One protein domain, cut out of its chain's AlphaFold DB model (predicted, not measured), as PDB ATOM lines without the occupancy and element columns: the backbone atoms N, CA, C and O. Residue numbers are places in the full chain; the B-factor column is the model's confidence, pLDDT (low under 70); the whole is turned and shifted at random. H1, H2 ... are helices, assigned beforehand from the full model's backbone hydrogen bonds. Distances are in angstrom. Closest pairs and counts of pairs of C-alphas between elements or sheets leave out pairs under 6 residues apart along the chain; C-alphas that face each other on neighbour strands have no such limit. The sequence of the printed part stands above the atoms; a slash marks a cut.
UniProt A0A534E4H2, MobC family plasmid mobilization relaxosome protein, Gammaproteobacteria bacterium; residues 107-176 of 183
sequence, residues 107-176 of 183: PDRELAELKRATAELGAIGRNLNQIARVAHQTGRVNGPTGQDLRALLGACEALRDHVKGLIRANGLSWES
ATOM      1  N   PRO A 107     155.740 142.720 209.893       82.19
ATOM      2  CA  PRO A 107     156.214 142.159 208.631       82.19
ATOM      3  C   PRO A 107     155.516 142.782 207.415       82.19
ATOM      4  O   PRO A 107     154.335 143.121 207.475       82.19
ATOM      5  N   ASP A 108     156.218 142.867 206.283       81.69
ATOM      6  CA  ASP A 108     155.725 143.547 205.072       81.69
ATOM      7  C   ASP A 108     154.380 143.007 204.577       81.69
ATOM      8  O   ASP A 108     153.524 143.774 204.144       81.69
ATOM      9  N   ARG A 109     154.171 141.690 204.688       79.38
ATOM     10  CA  ARG A 109     152.895 141.052 204.350       79.38
ATOM     11  C   ARG A 109     151.760 141.568 205.234       79.38
ATOM     12  O   ARG A 109     150.721 141.963 204.720       79.38
ATOM     13  N   GLU A 110     151.956 141.565 206.550       79.19
ATOM     14  CA  GLU A 110     150.950 142.033 207.511       79.19
ATOM     15  C   GLU A 110     150.660 143.528 207.305       79.19
ATOM     16  O   GLU A 110     149.507 143.959 207.313       79.19
ATOM     17  N   LEU A 111     151.701 144.315 207.017       84.31
ATOM     18  CA  LEU A 111     151.566 145.727 206.675       84.31
ATOM     19  C   LEU A 111     150.798 145.938 205.361       84.31
ATOM     20  O   LEU A 111     150.017 146.882 205.256       84.31
ATOM     21  N   ALA A 112     151.016 145.092 204.353       83.81
ATOM     22  CA  ALA A 112     150.315 145.169 203.076       83.81
ATOM     23  C   ALA A 112     148.815 144.882 203.230       83.81
ATOM     24  O   ALA A 112     148.002 145.625 202.679       83.81
ATOM     25  N   GLU A 113     148.440 143.879 204.026       81.75
ATOM     26  CA  GLU A 113     147.031 143.593 204.325       81.75
ATOM     27  C   GLU A 113     146.372 144.749 205.089       81.75
ATOM     28  O   GLU A 113     145.274 145.186 204.742       81.75
ATOM     29  N   LEU A 114     147.079 145.346 206.055       83.31
ATOM     30  CA  LEU A 114     146.590 146.537 206.756       83.31
ATOM     31  C   LEU A 114     146.392 147.734 205.805       83.31
ATOM     32  O   LEU A 114     145.402 148.467 205.896       83.31
ATOM     33  N   LYS A 115     147.315 147.932 204.856       85.25
ATOM     34  CA  LYS A 115     147.194 148.961 203.810       85.25
ATOM     35  C   LYS A 115     146.004 148.702 202.885       85.25
ATOM     36  O   LYS A 115     145.314 149.647 202.511       85.25
ATOM     37  N   ARG A 116     145.732 147.445 202.535       83.62
ATOM     38  CA  ARG A 116     144.560 147.083 201.727       83.62
ATOM     39  C   ARG A 116     143.260 147.380 202.477       83.62
ATOM     40  O   ARG A 116     142.419 148.099 201.946       83.62
ATOM     41  N   ALA A 117     143.146 146.948 203.733       80.56
ATOM     42  CA  ALA A 117     141.968 147.209 204.563       80.56
ATOM     43  C   ALA A 117     141.700 148.717 204.755       80.56
ATOM     44  O   ALA A 117     140.562 149.183 204.686       80.56
ATOM     45  N   THR A 118     142.753 149.517 204.949       83.75
ATOM     46  CA  THR A 118     142.628 150.984 205.059       83.75
ATOM     47  C   THR A 118     142.237 151.648 203.736       83.75
ATOM     48  O   THR A 118     141.466 152.611 203.741       83.75
ATOM     49  N   ALA A 119     142.695 151.128 202.594       81.94
ATOM     50  CA  ALA A 119     142.275 151.609 201.279       81.94
ATOM     51  C   ALA A 119     140.785 151.336 201.004       81.94
ATOM     52  O   ALA A 119     140.092 152.219 200.488       81.94
ATOM     53  N   GLU A 120     140.287 150.158 201.385       82.62
ATOM     54  CA  GLU A 120     138.868 149.785 201.284       82.62
ATOM     55  C   GLU A 120     137.986 150.695 202.147       82.62
ATOM     56  O   GLU A 120     137.009 151.260 201.651       82.62
ATOM     57  N   LEU A 121     138.388 150.957 203.395       81.25
ATOM     58  CA  LEU A 121     137.731 151.950 204.254       81.25
ATOM     59  C   LEU A 121     137.699 153.345 203.615       81.25
ATOM     60  O   LEU A 121     136.672 154.025 203.634       81.25
ATOM     61  N   GLY A 122     138.806 153.765 202.998       78.88
ATOM     62  CA  GLY A 122     138.867 155.026 202.265       78.88
ATOM     63  C   GLY A 122     137.898 155.078 201.079       78.88
ATOM     64  O   GLY A 122     137.331 156.135 200.797       78.88
ATOM     65  N   ALA A 123     137.679 153.956 200.385       79.69
ATOM     66  CA  ALA A 123     136.704 153.863 199.297       79.69
ATOM     67  C   ALA A 123     135.262 153.982 199.806       79.69
ATOM     68  O   ALA A 123     134.482 154.749 199.239       79.69
ATOM     69  N   ILE A 124     134.942 153.317 200.919       80.94
ATOM     70  CA  ILE A 124     133.634 153.423 201.581       80.94
ATOM     71  C   ILE A 124     133.351 154.878 201.981       80.94
ATOM     72  O   ILE A 124     132.294 155.419 201.655       80.94
ATOM     73  N   GLY A 125     134.323 155.550 202.608       79.81
ATOM     74  CA  GLY A 125     134.191 156.958 202.991       79.81
ATOM     75  C   GLY A 125     133.949 157.897 201.800       79.81
ATOM     76  O   GLY A 125     133.130 158.812 201.890       79.81
ATOM     77  N   ARG A 126     134.604 157.657 200.653       81.06
ATOM     78  CA  ARG A 126     134.367 158.437 199.422       81.06
ATOM     79  C   ARG A 126     132.946 158.256 198.888       81.06
ATOM     80  O   ARG A 126     132.316 159.258 198.553       81.06
ATOM     81  N   ASN A 127     132.437 157.024 198.857       80.31
ATOM     82  CA  ASN A 127     131.071 156.742 198.405       80.31
ATOM     83  C   ASN A 127     130.028 157.419 199.307       80.31
ATOM     84  O   ASN A 127     129.098 158.048 198.807       80.31
ATOM     85  N   LEU A 128     130.219 157.378 200.630       77.69
ATOM     86  CA  LEU A 128     129.344 158.077 201.578       77.69
ATOM     87  C   LEU A 128     129.354 159.593 201.369       77.69
ATOM     88  O   LEU A 128     128.294 160.215 201.324       77.69
ATOM     89  N   ASN A 129     130.532 160.189 201.175       79.94
ATOM     90  CA  ASN A 129     130.644 161.622 200.899       79.94
ATOM     91  C   ASN A 129     129.962 162.028 199.585       79.94
ATOM     92  O   ASN A 129     129.412 163.127 199.497       79.94
ATOM     93  N   GLN A 130     129.985 161.170 198.563       80.56
ATOM     94  CA  GLN A 130     129.262 161.421 197.316       80.56
ATOM     95  C   GLN A 130     127.746 161.403 197.535       80.56
ATOM     96  O   GLN A 130     127.072 162.339 197.111       80.56
ATOM     97  N   ILE A 131     127.227 160.406 198.258       76.75
ATOM     98  CA  ILE A 131     125.802 160.317 198.608       76.75
ATOM     99  C   ILE A 131     125.367 161.551 199.407       76.75
ATOM    100  O   ILE A 131     124.354 162.166 199.081       76.75
ATOM    101  N   ALA A 132     126.158 161.959 200.403       77.06
ATOM    102  CA  ALA A 132     125.881 163.151 201.196       77.06
ATOM    103  C   ALA A 132     125.826 164.418 200.325       77.06
ATOM    104  O   ALA A 132     124.882 165.197 200.433       77.06
ATOM    105  N   ARG A 133     126.792 164.613 199.413       81.00
ATOM    106  CA  ARG A 133     126.780 165.755 198.480       81.00
ATOM    107  C   ARG A 133     125.548 165.761 197.582       81.00
ATOM    108  O   ARG A 133     124.923 166.808 197.448       81.00
ATOM    109  N   VAL A 134     125.192 164.620 196.994       78.25
ATOM    110  CA  VAL A 134     124.006 164.506 196.128       78.25
ATOM    111  C   VAL A 134     122.730 164.793 196.920       78.25
ATOM    112  O   VAL A 134     121.879 165.543 196.445       78.25
ATOM    113  N   ALA A 135     122.619 164.282 198.148       75.75
ATOM    114  CA  ALA A 135     121.486 164.552 199.031       75.75
ATOM    115  C   ALA A 135     121.370 166.046 199.389       75.75
ATOM    116  O   ALA A 135     120.282 166.613 199.296       75.75
ATOM    117  N   HIS A 136     122.487 166.707 199.719       75.81
ATOM    118  CA  HIS A 136     122.524 168.150 199.990       75.81
ATOM    119  C   HIS A 136     122.177 169.008 198.765       75.81
ATOM    120  O   HIS A 136     121.526 170.037 198.913       75.81
ATOM    121  N   GLN A 137     122.602 168.607 197.562       79.31
ATOM    122  CA  GLN A 137     122.379 169.373 196.329       79.31
ATOM    123  C   GLN A 137     120.969 169.202 195.756       79.31
ATOM    124  O   GLN A 137     120.422 170.139 195.183       79.31
ATOM    125  N   THR A 138     120.386 168.009 195.878       74.50
ATOM    126  CA  THR A 138     119.110 167.670 195.223       74.50
ATOM    127  C   THR A 138     117.903 167.738 196.156       74.50
ATOM    128  O   THR A 138     116.770 167.642 195.685       74.50
ATOM    129  N   GLY A 139     118.116 167.855 197.474       65.62
ATOM    130  CA  GLY A 139     117.055 167.833 198.492       65.62
ATOM    131  C   GLY A 139     116.300 166.500 198.589       65.62
ATOM    132  O   GLY A 139     115.375 166.368 199.388       65.62
ATOM    133  N   ARG A 140     116.680 165.500 197.785       64.38
ATOM    134  CA  ARG A 140     116.097 164.159 197.744       64.38
ATOM    135  C   ARG A 140     117.091 163.163 198.320       64.38
ATOM    136  O   ARG A 140     118.186 162.988 197.794       64.38
ATOM    137  N   VAL A 141     116.682 162.457 199.369       63.09
ATOM    138  CA  VAL A 141     117.453 161.341 199.928       63.09
ATOM    139  C   VAL A 141     116.999 160.048 199.246       63.09
ATOM    140  O   VAL A 141     116.294 159.240 199.834       63.09
ATOM    141  N   ASN A 142     117.393 159.852 197.986       65.25
ATOM    142  CA  ASN A 142     117.392 158.516 197.378       65.25
ATOM    143  C   ASN A 142     118.754 157.880 197.690       65.25
ATOM    144  O   ASN A 142     119.655 157.868 196.856       65.25
ATOM    145  N   GLY A 143     118.937 157.470 198.944       65.56
ATOM    146  CA  GLY A 143     120.205 156.972 199.476       65.56
ATOM    147  C   GLY A 143     120.007 155.821 200.465       65.56
ATOM    148  O   GLY A 143     118.871 155.396 200.674       65.56
ATOM    149  N   PRO A 144     121.097 155.315 201.070       68.00
ATOM    150  CA  PRO A 144     121.043 154.245 202.059       68.00
ATOM    151  C   PRO A 144     120.074 154.616 203.180       68.00
ATOM    152  O   PRO A 144     120.089 155.745 203.680       68.00
ATOM    153  N   THR A 145     119.232 153.671 203.581       79.81
ATOM    154  CA  THR A 145     118.321 153.867 204.706       79.81
ATOM    155  C   THR A 145     119.114 154.099 205.996       79.81
ATOM    156  O   THR A 145     120.283 153.728 206.118       79.81
ATOM    157  N   GLY A 146     118.470 154.659 207.025       77.06
ATOM    158  CA  GLY A 146     119.100 154.763 208.347       77.06
ATOM    159  C   GLY A 146     119.557 153.403 208.902       77.06
ATOM    160  O   GLY A 146     120.489 153.349 209.700       77.06
ATOM    161  N   GLN A 147     118.932 152.304 208.468       76.62
ATOM    162  CA  GLN A 147     119.358 150.944 208.791       76.62
ATOM    163  C   GLN A 147     120.646 150.556 208.055       76.62
ATOM    164  O   GLN A 147     121.554 150.032 208.697       76.62
ATOM    165  N   ASP A 148     120.767 150.881 206.769       76.88
ATOM    166  CA  ASP A 148     121.984 150.634 205.982       76.88
ATOM    167  C   ASP A 148     123.180 151.411 206.542       76.88
ATOM    168  O   ASP A 148     124.278 150.873 206.673       76.88
ATOM    169  N   LEU A 149     122.963 152.667 206.951       80.25
ATOM    170  CA  LEU A 149     124.003 153.490 207.574       80.25
ATOM    171  C   LEU A 149     124.451 152.928 208.929       80.25
ATOM    172  O   LEU A 149     125.646 152.923 209.223       80.25
ATOM    173  N   ARG A 150     123.518 152.415 209.744       80.25
ATOM    174  CA  ARG A 150     123.848 151.733 211.008       80.25
ATOM    175  C   ARG A 150     124.609 150.429 210.773       80.25
ATOM    176  O   ARG A 150     125.567 150.162 211.490       80.25
ATOM    177  N   ALA A 151     124.219 149.646 209.769       78.06
ATOM    178  CA  ALA A 151     124.918 148.415 209.403       78.06
ATOM    179  C   ALA A 151     126.351 148.702 208.930       78.06
ATOM    180  O   ALA A 151     127.294 148.031 209.347       78.06
ATOM    181  N   LEU A 152     126.528 149.746 208.118       81.62
ATOM    182  CA  LEU A 152     127.835 150.178 207.637       81.62
ATOM    183  C   LEU A 152     128.717 150.694 208.778       81.62
ATOM    184  O   LEU A 152     129.886 150.316 208.856       81.62
ATOM    185  N   LEU A 153     128.164 151.495 209.695       82.88
ATOM    186  CA  LEU A 153     128.881 151.928 210.896       82.88
ATOM    187  C   LEU A 153     129.341 150.722 211.728       82.88
ATOM    188  O   LEU A 153     130.520 150.645 212.070       82.88
ATOM    189  N   GLY A 154     128.455 149.751 211.971       80.62
ATOM    190  CA  GLY A 154     128.799 148.523 212.691       80.62
ATOM    191  C   GLY A 154     129.914 147.722 212.008       80.62
ATOM    192  O   GLY A 154     130.826 147.239 212.676       80.62
ATOM    193  N   ALA A 155     129.909 147.638 210.674       82.25
ATOM    194  CA  ALA A 155     130.987 146.998 209.918       82.25
ATOM    195  C   ALA A 155     132.327 147.747 210.055       82.25
ATOM    196  O   ALA A 155     133.373 147.121 210.242       82.25
ATOM    197  N   CYS A 156     132.315 149.085 210.015       82.31
ATOM    198  CA  CYS A 156     133.511 149.900 210.234       82.31
ATOM    199  C   CYS A 156     134.069 149.748 211.657       82.31
ATOM    200  O   CYS A 156     135.286 149.676 211.835       82.31
ATOM    201  N   GLU A 157     133.200 149.683 212.667       84.19
ATOM    202  CA  GLU A 157     133.594 149.447 214.058       84.19
ATOM    203  C   GLU A 157     134.195 148.055 214.245       84.19
ATOM    204  O   GLU A 157     135.282 147.937 214.815       84.19
ATOM    205  N   ALA A 158     133.565 147.022 213.678       82.44
ATOM    206  CA  ALA A 158     134.085 145.660 213.698       82.44
ATOM    207  C   ALA A 158     135.469 145.566 213.037       82.44
ATOM    208  O   ALA A 158     136.382 144.958 213.595       82.44
ATOM    209  N   LEU A 159     135.665 146.220 211.885       82.50
ATOM    210  CA  LEU A 159     136.963 146.252 211.209       82.50
ATOM    211  C   LEU A 159     138.019 147.004 212.030       82.50
ATOM    212  O   LEU A 159     139.149 146.533 212.167       82.50
ATOM    213  N   ARG A 160     137.662 148.152 212.617       83.38
ATOM    214  CA  ARG A 160     138.544 148.904 213.523       83.38
ATOM    215  C   ARG A 160     138.990 148.034 214.695       83.38
ATOM    216  O   ARG A 160     140.172 148.025 215.037       83.38
ATOM    217  N   ASP A 161     138.057 147.330 215.320       83.31
ATOM    218  CA  ASP A 161     138.338 146.528 216.506       83.31
ATOM    219  C   ASP A 161     139.129 145.261 216.144       83.31
ATOM    220  O   ASP A 161     140.059 144.893 216.866       83.31
ATOM    221  N   HIS A 162     138.888 144.688 214.961       81.94
ATOM    222  CA  HIS A 162     139.724 143.636 214.387       81.94
ATOM    223  C   HIS A 162     141.173 144.103 214.165       81.94
ATOM    224  O   HIS A 162     142.106 143.452 214.629       81.94
ATOM    225  N   VAL A 163     141.379 145.269 213.539       82.50
ATOM    226  CA  VAL A 163     142.718 145.848 213.317       82.50
ATOM    227  C   VAL A 163     143.432 146.133 214.639       82.50
ATOM    228  O   VAL A 163     144.610 145.802 214.786       82.50
ATOM    229  N   LYS A 164     142.735 146.696 215.634       83.19
ATOM    230  CA  LYS A 164     143.288 146.874 216.988       83.19
ATOM    231  C   LYS A 164     143.714 145.537 217.597       83.19
ATOM    232  O   LYS A 164     144.788 145.456 218.192       83.19
ATOM    233  N   GLY A 165     142.895 144.499 217.423       82.62
ATOM    234  CA  GLY A 165     143.205 143.131 217.830       82.62
ATOM    235  C   GLY A 165     144.484 142.607 217.177       82.62
ATOM    236  O   GLY A 165     145.365 142.126 217.885       82.62
ATOM    237  N   LEU A 166     144.629 142.774 215.858       83.25
ATOM    238  CA  LEU A 166     145.822 142.363 215.106       83.25
ATOM    239  C   LEU A 166     147.086 143.098 215.569       83.25
ATOM    240  O   LEU A 166     148.110 142.461 215.802       83.25
ATOM    241  N   ILE A 167     147.020 144.419 215.761       84.44
ATOM    242  CA  ILE A 167     148.166 145.215 216.232       84.44
ATOM    243  C   ILE A 167     148.589 144.770 217.636       84.44
ATOM    244  O   ILE A 167     149.778 144.575 217.893       84.44
ATOM    245  N   ARG A 168     147.620 144.566 218.537       84.88
ATOM    246  CA  ARG A 168     147.887 144.077 219.894       84.88
ATOM    247  C   ARG A 168     148.495 142.677 219.873       84.88
ATOM    248  O   ARG A 168     149.481 142.439 220.566       84.88
ATOM    249  N   ALA A 169     147.937 141.769 219.072       82.75
ATOM    250  CA  ALA A 169     148.454 140.414 218.914       82.75
ATOM    251  C   ALA A 169     149.883 140.419 218.353       82.75
ATOM    252  O   ALA A 169     150.734 139.693 218.866       82.75
ATOM    253  N   ASN A 170     150.180 141.279 217.371       86.06
ATOM    254  CA  ASN A 170     151.541 141.447 216.868       86.06
ATOM    255  C   ASN A 170     152.487 141.919 217.981       86.06
ATOM    256  O   ASN A 170     153.527 141.303 218.172       86.06
ATOM    257  N   GLY A 171     152.117 142.933 218.769       85.31
ATOM    258  CA  GLY A 171     152.922 143.380 219.915       85.31
ATOM    259  C   GLY A 171     153.258 142.239 220.885       85.31
ATOM    260  O   GLY A 171     154.429 141.917 221.088       85.31
ATOM    261  N   LEU A 172     152.227 141.545 221.376       84.50
ATOM    262  CA  LEU A 172     152.368 140.435 222.330       84.50
ATOM    263  C   LEU A 172     153.215 139.278 221.792       84.50
ATOM    264  O   LEU A 172     153.912 138.589 222.541       84.50
ATOM    265  N   SER A 173     153.165 139.054 220.482       83.25
ATOM    266  CA  SER A 173     153.879 137.956 219.841       83.25
ATOM    267  C   SER A 173     155.403 138.113 219.817       83.25
ATOM    268  O   SER A 173     156.105 137.139 219.545       83.25
ATOM    269  N   TRP A 174     155.915 139.323 220.065       86.88
ATOM    270  CA  TRP A 174     157.351 139.594 220.185       86.88
ATOM    271  C   TRP A 174     157.831 139.599 221.643       86.88
ATOM    272  O   TRP A 174     159.030 139.496 221.890       86.88
ATOM    273  N   GLU A 175     156.904 139.689 222.598       78.94
ATOM    274  CA  GLU A 175     157.171 139.628 224.041       78.94
ATOM    275  C   GLU A 175     157.116 138.189 224.573       78.94
ATOM    276  O   GLU A 175     157.825 137.827 225.510       78.94
ATOM    277  N   SER A 176     156.288 137.342 223.960       65.38
ATOM    278  CA  SER A 176     155.994 136.007 224.474       65.38
ATOM    279  C   SER A 176     157.023 134.961 224.027       65.38
ATOM    280  O   SER A 176     156.906 134.352 222.963       65.38
TER     281      SER A 176
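Overview. This is residues 107 to 176 of the 183 residues of the protein "MobC family plasmid mobilization relaxosome protein" of Gammaproteobacteria bacterium (UniProt A0A534E4H2). Two long helices, H1 and then H2, run side by side in opposite ways as a loose pair, joined at one end by a loop that folds the chain back. Together they make a rod of 56 by 22 by 12 A. The printed part has 70 residues, with two named helices and no named strand; the class is all helix. It is only just extended, close to loose, with a radius of gyration of the C-alphas of 16.7 A.

Along the chain. The longest helix by residues, H1, holds residues 108 to 138 and measures 44.9 A, from C-alpha 108 at (155.725, 143.547, 205.072). H2 holds residues 146 to 175 and measures 43.9 A, ending with C-alpha 175 at (157.171, 139.628, 224.041).

Arrangement. H1 and H2 are close but not clearly touching; their closest C-alphas, of Leu 121 and Cys 156, are 7.6 A apart. They stand at a shallow tilt of 20 degrees, opposite ways. In H1 every O i to N i+4 pair is within hydrogen-bond range, in H2 24 of 26.

Size, cuts and confidence. The C-alphas of Thr 138 and Ser 176, the two farthest apart, are 56.7 A from each other. The link is short, 7 residues, and the printed part has no cut. Residues 171 to 176, of which 171 to 175 belong to H2, stand free. Residues 139 to 144 and residue 176 have pLDDT under 70.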